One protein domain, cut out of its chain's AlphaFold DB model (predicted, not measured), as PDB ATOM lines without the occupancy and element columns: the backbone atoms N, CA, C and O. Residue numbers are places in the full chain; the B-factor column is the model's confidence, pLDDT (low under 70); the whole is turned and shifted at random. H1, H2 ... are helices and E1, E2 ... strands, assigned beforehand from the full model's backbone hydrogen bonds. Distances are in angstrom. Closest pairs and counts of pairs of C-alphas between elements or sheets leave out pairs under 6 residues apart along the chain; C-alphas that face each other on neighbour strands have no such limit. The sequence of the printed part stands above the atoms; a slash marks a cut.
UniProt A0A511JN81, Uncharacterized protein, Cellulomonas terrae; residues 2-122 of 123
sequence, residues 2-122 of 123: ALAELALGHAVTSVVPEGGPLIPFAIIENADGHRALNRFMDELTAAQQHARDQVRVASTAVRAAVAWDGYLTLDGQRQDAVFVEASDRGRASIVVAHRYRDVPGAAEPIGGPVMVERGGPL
ATOM      1  N   ALA A   2     126.954 103.462  73.283       85.00
ATOM      2  CA  ALA A   2     126.213 102.790  72.201       85.00
ATOM      3  C   ALA A   2     124.935 102.034  72.637       85.00
ATOM      4  O   ALA A   2     123.926 102.089  71.941       85.00
ATOM      5  N   LEU A   3     124.942 101.361  73.799       92.31
ATOM      6  CA  LEU A   3     123.757 100.627  74.266       92.31
ATOM      7  C   LEU A   3     122.629 101.548  74.765       92.31
ATOM      8  O   LEU A   3     121.462 101.212  74.594       92.31
ATOM      9  N   ALA A   4     122.964 102.714  75.327       93.69
ATOM     10  CA  ALA A   4     121.978 103.697  75.778       93.69
ATOM     11  C   ALA A   4     121.200 104.277  74.588       93.69
ATOM     12  O   ALA A   4     119.976 104.331  74.613       93.69
ATOM     13  N   GLU A   5     121.913 104.655  73.524       93.75
ATOM     14  CA  GLU A   5     121.321 105.174  72.284       93.75
ATOM     15  C   GLU A   5     120.441 104.126  71.601       93.75
ATOM     16  O   GLU A   5     119.320 104.429  71.193       93.75
ATOM     17  N   LEU A   6     120.913 102.875  71.533       95.81
ATOM     18  CA  LEU A   6     120.145 101.766  70.973       95.81
ATOM     19  C   LEU A   6     118.857 101.514  71.761       95.81
ATOM     20  O   LEU A   6     117.784 101.417  71.169       95.81
ATOM     21  N   ALA A   7     118.954 101.417  73.089       96.88
ATOM     22  CA  ALA A   7     117.793 101.207  73.942       96.88
ATOM     23  C   ALA A   7     116.816 102.386  73.855       96.88
ATOM     24  O   ALA A   7     115.610 102.168  73.794       96.88
ATOM     25  N   LEU A   8     117.315 103.624  73.773       96.31
ATOM     26  CA  LEU A   8     116.466 104.805  73.644       96.31
ATOM     27  C   LEU A   8     115.738 104.829  72.297       96.31
ATOM     28  O   LEU A   8     114.539 105.094  72.253       96.31
ATOM     29  N   GLY A   9     116.431 104.491  71.206       93.56
ATOM     30  CA  GLY A   9     115.818 104.341  69.887       93.56
ATOM     31  C   GLY A   9     114.729 103.265  69.871       93.56
ATOM     32  O   GLY A   9     113.646 103.493  69.327       93.56
ATOM     33  N   HIS A  10     114.972 102.125  70.526       94.12
ATOM     34  CA  HIS A  10     113.974 101.061  70.675       94.12
ATOM     35  C   HIS A  10     112.774 101.498  71.524       94.12
ATOM     36  O   HIS A  10     111.636 101.198  71.171       94.12
ATOM     37  N   ALA A  11     113.009 102.232  72.614       93.50
ATOM     38  CA  ALA A  11     111.953 102.755  73.477       93.50
ATOM     39  C   ALA A  11     111.045 103.740  72.727       93.50
ATOM     40  O   ALA A  11     109.828 103.574  72.733       93.50
ATOM     41  N   VAL A  12     111.626 104.697  71.998       91.06
ATOM     42  CA  VAL A  12     110.868 105.641  71.158       91.06
ATOM     43  C   VAL A  12     110.080 104.893  70.080       91.06
ATOM     44  O   VAL A  12     108.884 105.118  69.929       91.06
ATOM     45  N   THR A  13     110.713 103.947  69.382       89.06
ATOM     46  CA  THR A  13     110.046 103.133  68.347       89.06
ATOM     47  C   THR A  13     108.966 102.215  68.923       89.06
ATOM     48  O   THR A  13     108.082 101.797  68.191       89.06
ATOM     49  N   SER A  14     109.005 101.894  70.218       85.31
ATOM     50  CA  SER A  14     107.956 101.096  70.863       85.31
ATOM     51  C   SER A  14     106.707 101.917  71.196       85.31
ATOM     52  O   SER A  14     105.631 101.343  71.266       85.31
ATOM     53  N   VAL A  15     106.841 103.232  71.398       80.75
ATOM     54  CA  VAL A  15     105.730 104.120  71.792       80.75
ATOM     55  C   VAL A  15     105.128 104.853  70.587       80.75
ATOM     56  O   VAL A  15     103.915 104.990  70.476       80.75
ATOM     57  N   VAL A  16     105.967 105.291  69.644       73.31
ATOM     58  CA  VAL A  16     105.566 106.103  68.477       73.31
ATOM     59  C   VAL A  16     104.508 105.443  67.569       73.31
ATOM     60  O   VAL A  16     103.569 106.141  67.191       73.31
ATOM     61  N   PRO A  17     104.600 104.148  67.200       73.19
ATOM     62  CA  PRO A  17     103.695 103.555  66.213       73.19
ATOM     63  C   PRO A  17     102.282 103.262  66.723       73.19
ATOM     64  O   PRO A  17     101.340 103.349  65.942       73.19
ATOM     65  N   GLU A  18     102.138 102.876  67.992       67.94
ATOM     66  CA  GLU A  18     100.863 102.391  68.550       67.94
ATOM     67  C   GLU A  18     100.243 103.380  69.549       67.94
ATOM     68  O   GLU A  18      99.043 103.315  69.818       67.94
ATOM     69  N   GLY A  19     101.036 104.331  70.059       65.69
ATOM     70  CA  GLY A  19     100.659 105.154  71.203       65.69
ATOM     71  C   GLY A  19     100.584 104.334  72.497       65.69
ATOM     72  O   GLY A  19     100.529 103.104  72.491       65.69
ATOM     73  N   GLY A  20     100.576 105.021  73.637       73.62
ATOM     74  CA  GLY A  20     100.427 104.382  74.947       73.62
ATOM     75  C   GLY A  20     101.741 104.101  75.691       73.62
ATOM     76  O   GLY A  20     102.832 104.401  75.200       73.62
ATOM     77  N   PRO A  21     101.637 103.573  76.925       81.56
ATOM     78  CA  PRO A  21     102.766 103.476  77.839       81.56
ATOM     79  C   PRO A  21     103.803 102.469  77.343       81.56
ATOM     80  O   PRO A  21     103.477 101.387  76.845       81.56
ATOM     81  N   LEU A  22     105.078 102.808  77.524       90.81
ATOM     82  CA  LEU A  22     106.164 101.883  77.229       90.81
ATOM     83  C   LEU A  22     106.079 100.695  78.191       90.81
ATOM     84  O   LEU A  22     106.209 100.876  79.395       90.81
ATOM     85  N   ILE A  23     105.989  99.469  77.670       92.75
ATOM     86  CA  ILE A  23     106.250  98.278  78.491       92.75
ATOM     87  C   ILE A  23     107.732  98.302  78.893       92.75
ATOM     88  O   ILE A  23     108.578  98.186  77.990       92.75
ATOM     89  N   PRO A  24     108.075  98.410  80.194       95.62
ATOM     90  CA  PRO A  24     109.462  98.471  80.625       95.62
ATOM     91  C   PRO A  24     110.257  97.263  80.139       95.62
ATOM     92  O   PRO A  24     109.749  96.138  80.060       95.62
ATOM     93  N   PHE A  25     111.522  97.486  79.798       97.25
ATOM     94  CA  PHE A  25     112.378  96.427  79.283       97.25
ATOM     95  C   PHE A  25     113.828  96.586  79.723       97.25
ATOM     96  O   PHE A  25     114.280  97.677  80.058       97.25
ATOM     97  N   ALA A  26     114.569  95.484  79.676       97.88
ATOM     98  CA  ALA A  26     116.013  95.457  79.830       97.88
ATOM     99  C   ALA A  26     116.668  94.920  78.556       97.88
ATOM    100  O   ALA A  26     116.162  93.978  77.943       97.88
ATOM    101  N   ILE A  27     117.808  95.498  78.182       98.00
ATOM    102  CA  ILE A  27     118.725  94.940  77.192       98.00
ATOM    103  C   ILE A  27     120.015  94.563  77.905       98.00
ATOM    104  O   ILE A  27     120.618  95.394  78.580       98.00
ATOM    105  N   ILE A  28     120.447  93.320  77.723       97.56
ATOM    106  CA  ILE A  28     121.703  92.791  78.259       97.56
ATOM    107  C   ILE A  28     122.599  92.438  77.080       97.56
ATOM    108  O   ILE A  28     122.166  91.700  76.198       97.56
ATOM    109  N   GLU A  29     123.828  92.952  77.063       97.44
ATOM    110  CA  GLU A  29     124.854  92.606  76.076       97.44
ATOM    111  C   GLU A  29     125.981  91.824  76.756       97.44
ATOM    112  O   GLU A  29     126.583  92.303  77.721       97.44
ATOM    113  N   ASN A  30     126.267  90.625  76.251       95.38
ATOM    114  CA  ASN A  30     127.362  89.769  76.708       95.38
ATOM    115  C   ASN A  30     128.670  90.078  75.961       95.38
ATOM    116  O   ASN A  30     128.684  90.773  74.946       95.38
ATOM    117  N   ALA A  31     129.794  89.565  76.472       92.38
ATOM    118  CA  ALA A  31     131.127  89.816  75.910       92.38
ATOM    119  C   ALA A  31     131.302  89.341  74.453       92.38
ATOM    120  O   ALA A  31     132.141  89.868  73.727       92.38
ATOM    121  N   ASP A  32     130.506  88.361  74.031       93.12
ATOM    122  CA  ASP A  32     130.427  87.843  72.661       93.12
ATOM    123  C   ASP A  32     129.575  88.723  71.721       93.12
ATOM    124  O   ASP A  32     129.461  88.439  70.530       93.12
ATOM    125  N   GLY A  33     128.989  89.804  72.243       90.81
ATOM    126  CA  GLY A  33     128.120  90.721  71.513       90.81
ATOM    127  C   GLY A  33     126.666  90.258  71.406       90.81
ATOM    128  O   GLY A  33     125.851  90.991  70.839       90.81
ATOM    129  N   HIS A  34     126.302  89.090  71.951       94.12
ATOM    130  CA  HIS A  34     124.907  88.659  71.986       94.12
ATOM    131  C   HIS A  34     124.080  89.584  72.882       94.12
ATOM    132  O   HIS A  34     124.482  89.929  73.996       94.12
ATOM    133  N   ARG A  35     122.900  89.970  72.382       95.75
ATOM    134  CA  ARG A  35     121.945  90.834  73.080       95.75
ATOM    135  C   ARG A  35     120.644  90.100  73.354       95.75
ATOM    136  O   ARG A  35     120.077  89.500  72.445       95.75
ATOM    137  N   ALA A  36     120.153  90.214  74.580       95.88
ATOM    138  CA  ALA A  36     118.820  89.768  74.967       95.88
ATOM    139  C   ALA A  36     117.959  90.979  75.332       95.88
ATOM    140  O   ALA A  36     118.443  91.882  76.011       95.88
ATOM    141  N   LEU A  37     116.698  90.983  74.891       97.00
ATOM    142  CA  LEU A  37     115.689  91.965  75.283       97.00
ATOM    143  C   LEU A  37     114.616  91.264  76.111       97.00
ATOM    144  O   LEU A  37     113.970  90.339  75.621       97.00
ATOM    145  N   ASN A  38     114.403  91.731  77.339       96.69
ATOM    146  CA  ASN A  38     113.403  91.191  78.257       96.69
ATOM    147  C   ASN A  38     112.390  92.278  78.606       96.69
ATOM    148  O   ASN A  38     112.788  93.370  79.000       96.69
ATOM    149  N   ARG A  39     111.095  91.987  78.457       95.88
ATOM    150  CA  ARG A  39     109.999  92.905  78.800       95.88
ATOM    151  C   ARG A  39     109.399  92.525  80.149       95.88
ATOM    152  O   ARG A  39     109.309  91.341  80.464       95.88
ATOM    153  N   PHE A  40     108.956  93.522  80.903       95.19
ATOM    154  CA  PHE A  40     108.414  93.355  82.248       95.19
ATOM    155  C   PHE A  40     106.992  93.906  82.285       95.19
ATOM    156  O   PHE A  40     106.785  95.112  82.210       95.19
ATOM    157  N   MET A  41     106.014  93.004  82.354       90.75
ATOM    158  CA  MET A  41     104.590  93.340  82.416       90.75
ATOM    159  C   MET A  41     104.135  93.292  83.874       90.75
ATOM    160  O   MET A  41     103.677  92.258  84.351       90.75
ATOM    161  N   ASP A  42     104.340  94.396  84.579       88.44
ATOM    162  CA  ASP A  42     103.975  94.590  85.984       88.44
ATOM    163  C   ASP A  42     103.626  96.073  86.197       88.44
ATOM    164  O   ASP A  42     103.768  96.885  85.276       88.44
ATOM    165  N   GLU A  43     103.212  96.444  87.404       89.44
ATOM    166  CA  GLU A  43     103.121  97.846  87.816       89.44
ATOM    167  C   GLU A  43     104.460  98.557  87.580       89.44
ATOM    168  O   GLU A  43     105.520  98.008  87.883       89.44
ATOM    169  N   LEU A  44     104.430  99.790  87.064       84.81
ATOM    170  CA  LEU A  44     105.610 100.484  86.520       84.81
ATOM    171  C   LEU A  44     106.842 100.427  87.442       84.81
ATOM    172  O   LEU A  44     107.934 100.050  87.016       84.81
ATOM    173  N   THR A  45     106.665 100.758  88.723       89.06
ATOM    174  CA  THR A  45     107.751 100.741  89.715       89.06
ATOM    175  C   THR A  45     108.298  99.330  89.946       89.06
ATOM    176  O   THR A  45     109.513  99.152  90.059       89.06
ATOM    177  N   ALA A  46     107.425  98.320  89.991       92.88
ATOM    178  CA  ALA A  46     107.820  96.924  90.153       92.88
ATOM    179  C   ALA A  46     108.541  96.409  88.900       92.88
ATOM    180  O   ALA A  46     109.628  95.848  89.008       92.88
ATOM    181  N   ALA A  47     108.013  96.695  87.708       93.25
ATOM    182  CA  ALA A  47     108.626  96.346  86.430       93.25
ATOM    183  C   ALA A  47     110.027  96.961  86.275       93.25
ATOM    184  O   ALA A  47     110.972  96.272  85.884       93.25
ATOM    185  N   GLN A  48     110.191  98.238  86.637       93.38
ATOM    186  CA  GLN A  48     111.485  98.919  86.607       93.38
ATOM    187  C   GLN A  48     112.485  98.276  87.581       93.38
ATOM    188  O   GLN A  48     113.644  98.051  87.227       93.38
ATOM    189  N   GLN A  49     112.050  97.963  88.803       94.19
ATOM    190  CA  GLN A  49     112.898  97.307  89.794       94.19
ATOM    191  C   GLN A  49     113.290  95.890  89.350       94.19
ATOM    192  O   GLN A  49     114.474  95.557  89.382       94.19
ATOM    193  N   HIS A  50     112.341  95.099  88.842       95.81
ATOM    194  CA  HIS A  50     112.590  93.768  88.286       95.81
ATOM    195  C   HIS A  50     113.586  93.804  87.123       95.81
ATOM    196  O   HIS A  50     114.489  92.968  87.061       95.81
ATOM    197  N   ALA A  51     113.484  94.800  86.241       95.88
ATOM    198  CA  ALA A  51     114.443  95.004  85.161       95.88
ATOM    199  C   ALA A  51     115.858  95.263  85.693       95.88
ATOM    200  O   ALA A  51     116.817  94.637  85.235       95.88
ATOM    201  N   ARG A  52     115.996  96.128  86.707       95.69
ATOM    202  CA  ARG A  52     117.289  96.391  87.357       95.69
ATOM    203  C   ARG A  52     117.853  95.161  88.070       95.69
ATOM    204  O   ARG A  52     119.056  94.916  88.010       95.69
ATOM    205  N   ASP A  53     117.013  94.387  88.746       96.06
ATOM    206  CA  ASP A  53     117.442  93.163  89.424       96.06
ATOM    207  C   ASP A  53     117.912  92.102  88.428       96.06
ATOM    208  O   ASP A  53     118.959  91.488  88.640       96.06
ATOM    209  N   GLN A  54     117.210  91.948  87.300       95.62
ATOM    210  CA  GLN A  54     117.606  91.015  86.248       95.62
ATOM    211  C   GLN A  54     118.989  91.346  85.678       95.62
ATOM    212  O   GLN A  54     119.818  90.447  85.522       95.62
ATOM    213  N   VAL A  55     119.257  92.617  85.360       96.06
ATOM    214  CA  VAL A  55     120.559  92.990  84.789       96.06
ATOM    215  C   VAL A  55     121.677  92.785  85.814       96.06
ATOM    216  O   VAL A  55     122.713  92.228  85.465       96.06
ATOM    217  N   ARG A  56     121.452  93.096  87.099       94.81
ATOM    218  CA  ARG A  56     122.449  92.896  88.168       94.81
ATOM    219  C   ARG A  56     122.905  91.444  88.321       94.81
ATOM    220  O   ARG A  56     124.084  91.199  88.581       94.81
ATOM    221  N   VAL A  57     121.996  90.480  88.159       94.56
ATOM    222  CA  VAL A  57     122.320  89.047  88.283       94.56
ATOM    223  C   VAL A  57     122.894  88.437  86.999       94.56
ATOM    224  O   VAL A  57     123.349  87.292  87.016       94.56
ATOM    225  N   ALA A  58     122.930  89.186  85.891       93.31
ATOM    226  CA  ALA A  58     123.521  88.745  84.633       93.31
ATOM    227  C   ALA A  58     125.058  88.804  84.702       93.31
ATOM    228  O   ALA A  58     125.702  89.774  84.303       93.31
ATOM    229  N   SER A  59     125.662  87.742  85.234       88.06
ATOM    230  CA  SER A  59     127.101  87.668  85.520       88.06
ATOM    231  C   SER A  59     128.012  87.776  84.290       88.06
ATOM    232  O   SER A  59     129.165  88.183  84.431       88.06
ATOM    233  N   THR A  60     127.513  87.446  83.098       92.12
ATOM    234  CA  THR A  60     128.252  87.520  81.826       92.12
ATOM    235  C   THR A  60     128.062  88.841  81.078       92.12
ATOM    236  O   THR A  60     128.703  89.057  80.046       92.12
ATOM    237  N   ALA A  61     127.183  89.717  81.571       95.88
ATOM    238  CA  ALA A  61     126.853  90.970  80.914       95.88
ATOM    239  C   ALA A  61     128.035  91.943  80.972       95.88
ATOM    240  O   ALA A  61     128.584  92.207  82.039       95.88
ATOM    241  N   VAL A  62     128.402  92.526  79.835       96.94
ATOM    242  CA  VAL A  62     129.404  93.602  79.760       96.94
ATOM    243  C   VAL A  62     128.758  94.980  79.695       96.94
ATOM    244  O   VAL A  62     129.400  95.967  80.059       96.94
ATOM    245  N   ARG A  63     127.496  95.055  79.256       97.25
ATOM    246  CA  ARG A  63     126.682  96.276  79.224       97.25
ATOM    247  C   ARG A  63     125.218  95.935  79.472       97.25
ATOM    248  O   ARG A  63     124.750  94.878  79.048       97.25
ATOM    249  N   ALA A  64     124.494  96.843  80.114       97.75
ATOM    250  CA  ALA A  64     123.047  96.745  80.240       97.75
ATOM    251  C   ALA A  64     122.378  98.096  80.035       97.75
ATOM    252  O   ALA A  64     122.981  99.148  80.259       97.75
ATOM    253  N   ALA A  65     121.118  98.034  79.627       98.12
ATOM    254  CA  ALA A  65     120.205  99.157  79.609       98.12
ATOM    255  C   ALA A  65     118.849  98.728  80.178       98.12
ATOM    256  O   ALA A  65     118.394  97.623  79.898       98.12
ATOM    257  N   VAL A  66     118.199  99.594  80.946       97.88
ATOM    258  CA  VAL A  66     116.829  99.441  81.441       97.88
ATOM    259  C   VAL A  66     116.035 100.644  80.962       97.88
ATOM    260  O   VAL A  66     116.481 101.773  81.141       97.88
ATOM    261  N   ALA A  67     114.877 100.408  80.357       97.56
ATOM    262  CA  ALA A  67     114.011 101.440  79.813       97.56
ATOM    263  C   ALA A  67     112.627 101.414  80.464       97.56
ATOM    264  O   ALA A  67     112.093 100.337  80.740       97.56
ATOM    265  N   TRP A  68     112.054 102.593  80.691       95.88
ATOM    266  CA  TRP A  68     110.732 102.783  81.298       95.88
ATOM    267  C   TRP A  68     110.099 104.093  80.809       95.88
ATOM    268  O   TRP A  68     110.804 104.974  80.310       95.88
ATOM    269  N   ASP A  69     108.781 104.230  80.923       92.38
ATOM    270  CA  ASP A  69     108.078 105.495  80.713       92.38
ATOM    271  C   ASP A  69     107.981 106.311  82.006       92.38
ATOM    272  O   ASP A  69     108.056 105.810  83.127       92.38
ATOM    273  N   GLY A  70     107.838 107.619  81.857       93.06
ATOM    274  CA  GLY A  70     107.630 108.511  82.978       93.06
ATOM    275  C   GLY A  70     107.446 109.942  82.515       93.06
ATOM    276  O   GLY A  70     107.167 110.219  81.352       93.06
ATOM    277  N   TYR A  71     107.658 110.867  83.442       93.94
ATOM    278  CA  TYR A  71     107.483 112.287  83.184       93.94
ATOM    279  C   TYR A  71     108.793 113.026  83.378       93.94
ATOM    280  O   TYR A  71     109.450 112.877  84.409       93.94
ATOM    281  N   LEU A  72     109.140 113.867  82.410       95.06
ATOM    282  CA  LEU A  72     110.266 114.779  82.503       95.06
ATOM    283  C   LEU A  72     109.754 116.217  82.603       95.06
ATOM    284  O   LEU A  72     108.991 116.674  81.752       95.06
ATOM    285  N   THR A  73     110.202 116.936  83.631       93.81
ATOM    286  CA  THR A  73     109.934 118.371  83.774       93.81
ATOM    287  C   THR A  73     111.122 119.160  83.233       93.81
ATOM    288  O   THR A  73     112.199 119.130  83.824       93.81
ATOM    289  N   LEU A  74     110.920 119.885  82.134       88.38
ATOM    290  CA  LEU A  74     111.887 120.834  81.574       88.38
ATOM    291  C   LEU A  74     111.209 122.186  81.383       88.38
ATOM    292  O   LEU A  74     110.059 122.243  80.957       88.38
ATOM    293  N   ASP A  75     111.904 123.268  81.734       87.50
ATOM    294  CA  ASP A  75     111.401 124.645  81.612       87.50
ATOM    295  C   ASP A  75     110.017 124.858  82.262       87.50
ATOM    296  O   ASP A  75     109.159 125.583  81.762       87.50
ATOM    297  N   GLY A  76     109.777 124.175  83.388       89.94
ATOM    298  CA  GLY A  76     108.511 124.229  84.125       89.94
ATOM    299  C   GLY A  76     107.353 123.456  83.481       89.94
ATOM    300  O   GLY A  76     106.247 123.482  84.014       89.94
ATOM    301  N   GLN A  77     107.587 122.751  82.372       90.25
ATOM    302  CA  GLN A  77     106.588 121.937  81.683       90.25
ATOM    303  C   GLN A  77     106.849 120.454  81.934       90.25
ATOM    304  O   GLN A  77     107.929 119.942  81.637       90.25
ATOM    305  N   ARG A  78     105.845 119.757  82.472       94.56
ATOM    306  CA  ARG A  78     105.859 118.301  82.653       94.56
ATOM    307  C   ARG A  78     105.385 117.637  81.363       94.56
ATOM    308  O   ARG A  78     104.274 117.914  80.919       94.56
ATOM    309  N   GLN A  79     106.213 116.778  80.782       93.62
ATOM    310  CA  GLN A  79     105.937 116.092  79.518       93.62
ATOM    311  C   GLN A  79     106.216 114.596  79.653       93.62
ATOM    312  O   GLN A  79     107.097 114.206  80.426       93.62
ATOM    313  N   ASP A  80     105.491 113.778  78.897       93.69
ATOM    314  CA  ASP A  80     105.769 112.349  78.797       93.69
ATOM    315  C   ASP A  80     107.141 112.116  78.169       93.69
ATOM    316  O   ASP A  80     107.578 112.828  77.256       93.69
ATOM    317  N   ALA A  81     107.861 111.140  78.706       95.19
ATOM    318  CA  ALA A  81     109.179 110.773  78.235       95.19
ATOM    319  C   ALA A  81     109.440 109.287  78.445       95.19
ATOM    320  O   ALA A  81     109.013 108.686  79.430       95.19
ATOM    321  N   VAL A  82     110.206 108.707  77.528       95.44
ATOM    322  CA  VAL A  82     110.869 107.429  77.769       95.44
ATOM    323  C   VAL A  82     112.241 107.696  78.362       95.44
ATOM    324  O   VAL A  82     112.939 108.620  77.940       95.44
ATOM    325  N   PHE A  83     112.627 106.885  79.332       96.75
ATOM    326  CA  PHE A  83     113.905 106.949  80.021       96.75
ATOM    327  C   PHE A  83     114.690 105.674  79.754       96.75
ATOM    328  O   PHE A  83     114.110 104.601  79.601       96.75
ATOM    329  N   VAL A  84     116.012 105.797  79.727       97.81
ATOM    330  CA  VAL A  84     116.950 104.683  79.641       97.81
ATOM    331  C   VAL A  84     118.075 104.909  80.633       97.81
ATOM    332  O   VAL A  84     118.843 105.859  80.494       97.81
ATOM    333  N   GLU A  85     118.202 104.003  81.595       97.69
ATOM    334  CA  GLU A  85     119.403 103.846  82.409       97.69
ATOM    335  C   GLU A  85     120.328 102.842  81.732       97.69
ATOM    336  O   GLU A  85     119.891 101.740  81.420       97.69
ATOM    337  N   ALA A  86     121.598 103.174  81.519       97.44
ATOM    338  CA  ALA A  86     122.554 102.237  80.940       97.44
ATOM    339  C   ALA A  86     123.939 102.358  81.570       97.44
ATOM    340  O   ALA A  86     124.395 103.460  81.883       97.44
ATOM    341  N   SER A  87     124.639 101.232  81.701       96.75
ATOM    342  CA  SER A  87     126.037 101.210  82.127       96.75
ATOM    343  C   SER A  87     126.819 100.086  81.454       96.75
ATOM    344  O   SER A  87     126.277  99.037  81.101       96.75
ATOM    345  N   ASP A  88     128.125 100.309  81.316       96.06
ATOM    346  CA  ASP A  88     129.083  99.220  81.140       96.06
ATOM    347  C   ASP A  88     129.361  98.596  82.525       96.06
ATOM    348  O   ASP A  88     129.205  99.271  83.551       96.06
ATOM    349  N   ARG A  89     129.776  97.325  82.584       94.75
ATOM    350  CA  ARG A  89     130.034  96.638  83.861       94.75
ATOM    351  C   ARG A  89     131.085  97.366  84.701       94.75
ATOM    352  O   ARG A  89     132.167  97.696  84.209       94.75
ATOM    353  N   GLY A  90     130.762  97.625  85.970       93.56
ATOM    354  CA  GLY A  90     131.635  98.338  86.908       93.56
ATOM    355  C   GLY A  90     131.833  99.830  86.606       93.56
ATOM    356  O   GLY A  90     132.648 100.484  87.259       93.56
ATOM    357  N   ARG A  91     131.120 100.396  85.623       95.06
ATOM    358  CA  ARG A  91     131.126 101.834  85.311       95.06
ATOM    359  C   ARG A  91     129.831 102.475  85.794       95.06
ATOM    360  O   ARG A  91     128.798 101.823  85.833       95.06
ATOM    361  N   ALA A  92     129.895 103.764  86.127       95.44
ATOM    362  CA  ALA A  92     128.722 104.561  86.483       95.44
ATOM    363  C   ALA A  92     127.642 104.495  85.389       95.44
ATOM    364  O   ALA A  92     127.972 104.534  84.198       95.44
ATOM    365  N   SER A  93     126.374 104.412  85.797       96.44
ATOM    366  CA  SER A  93     125.251 104.493  84.871       96.44
ATOM    367  C   SER A  93     124.998 105.931  84.423       96.44
ATOM    368  O   SER A  93     125.373 106.910  85.080       96.44
ATOM    369  N   ILE A  94     124.359 106.053  83.269       96.88
ATOM    370  CA  ILE A  94     123.749 107.291  82.797       96.88
ATOM    371  C   ILE A  94     122.256 107.071  82.626       96.88
ATOM    372  O   ILE A  94     121.849 105.995  82.193       96.88
ATOM    373  N   VAL A  95     121.464 108.100  82.912       97.25
ATOM    374  CA  VAL A  95     120.039 108.133  82.585       97.25
ATOM    375  C   VAL A  95     119.831 109.161  81.489       97.25
ATOM    376  O   VAL A  95     120.101 110.347  81.679       97.25
ATOM    377  N   VAL A  96     119.353 108.708  80.336       97.38
ATOM    378  CA  VAL A  96     118.935 109.567  79.225       97.38
ATOM    379  C   VAL A  96     117.429 109.476  79.050       97.38
ATOM    380  O   VAL A  96     116.837 108.436  79.325       97.38
ATOM    381  N   ALA A  97     116.807 110.552  78.586       97.00
ATOM    382  CA  ALA A  97     115.378 110.584  78.318       97.00
ATOM    383  C   ALA A  97     115.075 111.212  76.962       97.00
ATOM    384  O   ALA A  97     115.801 112.093  76.499       97.00
ATOM    385  N   HIS A  98     113.977 110.791  76.343       95.94
ATOM    386  CA  HIS A  98     113.424 111.426  75.154       95.94
ATOM    387  C   HIS A  98     111.939 111.675  75.375       95.94
ATOM    388  O   HIS A  98     111.159 110.749  75.591       95.94
ATOM    389  N   ARG A  99     111.574 112.953  75.349       94.81
ATOM    390  CA  ARG A  99     110.190 113.393  75.456       94.81
ATOM    391  C   ARG A  99     109.404 113.008  74.214       94.81
ATOM    392  O   ARG A  99     109.952 113.022  73.113       94.81
ATOM    393  N   TYR A 100     108.122 112.751  74.390       92.75
ATOM    394  CA  TYR A 100     107.180 112.542  73.303       92.75
ATOM    395  C   TYR A 100     105.835 113.184  73.648       92.75
ATOM    396  O   TYR A 100     105.607 113.614  74.778       92.75
ATOM    397  N   ARG A 101     104.957 113.299  72.654       90.56
ATOM    398  CA  ARG A 101     103.550 113.646  72.857       90.56
ATOM    399  C   ARG A 101     102.661 112.685  72.102       90.56
ATOM    400  O   ARG A 101     102.999 112.287  70.987       90.56
ATOM    401  N   ASP A 102     101.514 112.393  72.687       88.44
ATOM    402  CA  ASP A 102     100.461 111.669  71.998       88.44
ATOM    403  C   ASP A 102      99.833 112.550  70.916       88.44
ATOM    404  O   ASP A 102      99.550 113.738  71.109       88.44
ATOM    405  N   VAL A 103      99.598 111.937  69.765       86.50
ATOM    406  CA  VAL A 103      98.836 112.493  68.649       86.50
ATOM    407  C   VAL A 103      97.734 111.498  68.273       86.50
ATOM    408  O   VAL A 103      97.800 110.334  68.663       86.50
ATOM    409  N   PRO A 104      96.678 111.898  67.543       85.38
ATOM    410  CA  PRO A 104      95.614 110.964  67.181       85.38
ATOM    411  C   PRO A 104      96.152 109.714  66.458       85.38
ATOM    412  O   PRO A 104      96.576 109.791  65.308       85.38
ATOM    413  N   GLY A 105      96.117 108.567  67.147       81.06
ATOM    414  CA  GLY A 105      96.540 107.263  66.631       81.06
ATOM    415  C   GLY A 105      98.047 106.971  66.667       81.06
ATOM    416  O   GLY A 105      98.444 105.985  66.058       81.06
ATOM    417  N   ALA A 106      98.870 107.801  67.320       84.38
ATOM    418  CA  ALA A 106     100.321 107.601  67.417       84.38
ATOM    419  C   ALA A 106     100.939 108.428  68.568       84.38
ATOM    420  O   ALA A 106     100.245 109.139  69.292       84.38
ATOM    421  N   ALA A 107     102.263 108.396  68.692       87.12
ATOM    422  CA  ALA A 107     103.029 109.377  69.454       87.12
ATOM    423  C   ALA A 107     104.155 109.957  68.591       87.12
ATOM    424  O   ALA A 107     104.600 109.327  67.635       87.12
ATOM    425  N   GLU A 108     104.645 111.151  68.915       90.31
ATOM    426  CA  GLU A 108     105.786 111.750  68.217       90.31
ATOM    427  C   GLU A 108     106.843 112.301  69.184       90.31
ATOM    428  O   GLU A 108     106.496 112.863  70.228       90.31
ATOM    429  N   PRO A 109     108.142 112.151  68.862       92.06
ATOM    430  CA  PRO A 109     109.222 112.663  69.694       92.06
ATOM    431  C   PRO A 109     109.231 114.195  69.733       92.06
ATOM    432  O   PRO A 109     109.006 114.867  68.725       92.06
ATOM    433  N   ILE A 110     109.557 114.755  70.898       92.75
ATOM    434  CA  ILE A 110     109.726 116.196  71.095       92.75
ATOM    435  C   ILE A 110     111.204 116.519  71.306       92.75
ATOM    436  O   ILE A 110     111.781 116.258  72.367       92.75
ATOM    437  N   GLY A 111     111.783 117.220  70.331       92.38
ATOM    438  CA  GLY A 111     113.163 117.688  70.397       92.38
ATOM    439  C   GLY A 111     114.168 116.541  70.297       92.38
ATOM    440  O   GLY A 111     113.947 115.579  69.571       92.38
ATOM    441  N   GLY A 112     115.305 116.689  70.979       93.50
ATOM    442  CA  GLY A 112     116.333 115.652  71.060       93.50
ATOM    443  C   GLY A 112     116.386 114.983  72.438       93.50
ATOM    444  O   GLY A 112     115.860 115.538  73.411       93.50
ATOM    445  N   PRO A 113     117.065 113.826  72.543       95.62
ATOM    446  CA  PRO A 113     117.393 113.204  73.818       95.62
ATOM    447  C   PRO A 113     118.152 114.133  74.764       95.62
ATOM    448  O   PRO A 113     118.989 114.929  74.336       95.62
ATOM    449  N   VAL A 114     117.918 113.968  76.063       95.56
ATOM    450  CA  VAL A 114     118.599 114.718  77.122       95.56
ATOM    451  C   VAL A 114     119.205 113.775  78.155       95.56
ATOM    452  O   VAL A 114     118.632 112.738  78.478       95.56
ATOM    453  N   MET A 115     120.374 114.137  78.682       95.31
ATOM    454  CA  MET A 115     120.973 113.469  79.838       95.31
ATOM    455  C   MET A 115     120.295 113.991  81.108       95.31
ATOM    456  O   MET A 115     120.328 115.193  81.360       95.31
ATOM    457  N   VAL A 116     119.693 113.099  81.887       94.81
ATOM    458  CA  VAL A 116     118.926 113.431  83.098       94.81
ATOM    459  C   VAL A 116     119.795 113.301  84.342       94.81
ATOM    460  O   VAL A 116     119.827 114.201  85.174       94.81
ATOM    461  N   GLU A 117     120.518 112.188  84.467       92.81
ATOM    462  CA  GLU A 117     121.238 111.843  85.692       92.81
ATOM    463  C   GLU A 117     122.469 110.971  85.399       92.81
ATOM    464  O   GLU A 117     122.578 110.332  84.347       92.81
ATOM    465  N   ARG A 118     123.406 110.942  86.352       92.00
ATOM    466  CA  ARG A 118     124.457 109.925  86.450       92.00
ATOM    467  C   ARG A 118     124.288 109.151  87.752       92.00
ATOM    468  O   ARG A 118     124.203 109.772  88.807       92.00
ATOM    469  N   GLY A 119     124.292 107.826  87.668       87.75
ATOM    470  CA  GLY A 119     124.099 106.931  88.804       87.75
ATOM    471  C   GLY A 119     125.325 106.075  89.123       87.75
ATOM    472  O   GLY A 119     126.396 106.200  88.520       87.75
ATOM    473  N   GLY A 120     125.162 105.177  90.095       89.19
ATOM    474  CA  GLY A 120     126.114 104.093  90.340       89.19
ATOM    475  C   GLY A 120     126.092 103.046  89.217       89.19
ATOM    476  O   GLY A 120     125.306 103.158  88.281       89.19
ATOM    477  N   PRO A 121     126.959 102.025  89.264       91.56
ATOM    478  CA  PRO A 121     126.915 100.944  88.286       91.56
ATOM    479  C   PRO A 121     125.575 100.205  88.287       91.56
ATOM    480  O   PRO A 121     125.069  99.825  89.344       91.56
ATOM    481  N   LEU A 122     125.026  99.979  87.089       90.69
ATOM    482  CA  LEU A 122     123.842  99.139  86.887       90.69
ATOM    483  C   LEU A 122     124.218  97.644  86.880       90.69
ATOM    484  O   LEU A 122     123.416  96.802  87.285       90.69
TER     485      LEU A 122
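Overview. This is residues 2 to 122 of the 123 residues of an uncharacterized protein of Cellulomonas terrae (UniProt A0A511JN81). One twisted sheet of six strands curls round the helix H1, and a second helix, H2, packs on the opposite face, along E1 and E3. The helices on both faces make three layers, and the long strands E3 to E6 give much of the elongated outline, 42 by 27 by 25 A. The printed part has 121 residues with two named helices and six named strands, in the order H1 E1 E2 H2 E3 E4 E5 E6. The sheet is antiparallel throughout, in the order E2 E1 E3 E4 E5 E6; the class is mixed, helices and strands, and the whole is compact, with a radius of gyration of the C-alphas of 14.0 A.

Arrangement. Begin with H1, residues 2 to 15, which is on the sheet; its closest C-alphas to E4, residues 77 to 88, are those of Ala 4 and Ala 86, 5.4 A apart. Next come E1, residues 25 to 30, and E2, residues 35 to 39, a hairpin with N 26 and O 38 at 2.8 A, within hydrogen-bond range. H2, residues 44 to 57, is on the opposite face from H1, at a height over the sheet of 8.3 A; on the local plane it stands at 4 degrees to E1, along the strands. Its closest C-alphas to E1 are those of Ala 51 and Ala 26, 5.6 A apart. H1 and H2 are apart. E2, H2 and E3, residues 61 to 74, form a split strand-helix-strand unit, two strands running the same way with E1 between them, and its crossover is right-handed. E1 and E3 pair through N 27 and O 65, 2.8 A. From E3 look along a meander, each strand the antiparallel neighbour of the one before: E3, E4, E5, residues 94 to 103, and E6, residues 106 to 118. Within hydrogen-bond range are N 66 and O 85 of E3 and E4, 2.8 A, N 84 and O 96 of E4 and E5, 2.8 A, and N 97 and O 114 of E5 and E6, 2.8 A. In H1 and H2 every O i to N i+4 pair is within hydrogen-bond range.

Along the chain. Find C-alpha 2 at (126.213, 102.790, 72.201); from there H1 runs 20.5 A to residue 15. E1 and E2 follow, and H2, residues 44 to 57, spans 20.3 A. E3 spans 33.4 A and bends by 78 degrees at residue 71; E4 spans 32.0 A and bends by 71 degrees at residue 80. E5 spans 29.1 A; E6 spans 30.8 A, bends by 72 degrees at residue 111 and ends at C-alpha 118, (124.457, 109.925, 86.450).

Size, cuts and confidence. The two C-alphas farthest apart are those of Asp 32 and Gly 76, 44.0 A. The printed part has no cut and no long link. Its mean pLDDT is 92.3; look for low confidence in this model at residues 18 to 19, under 70.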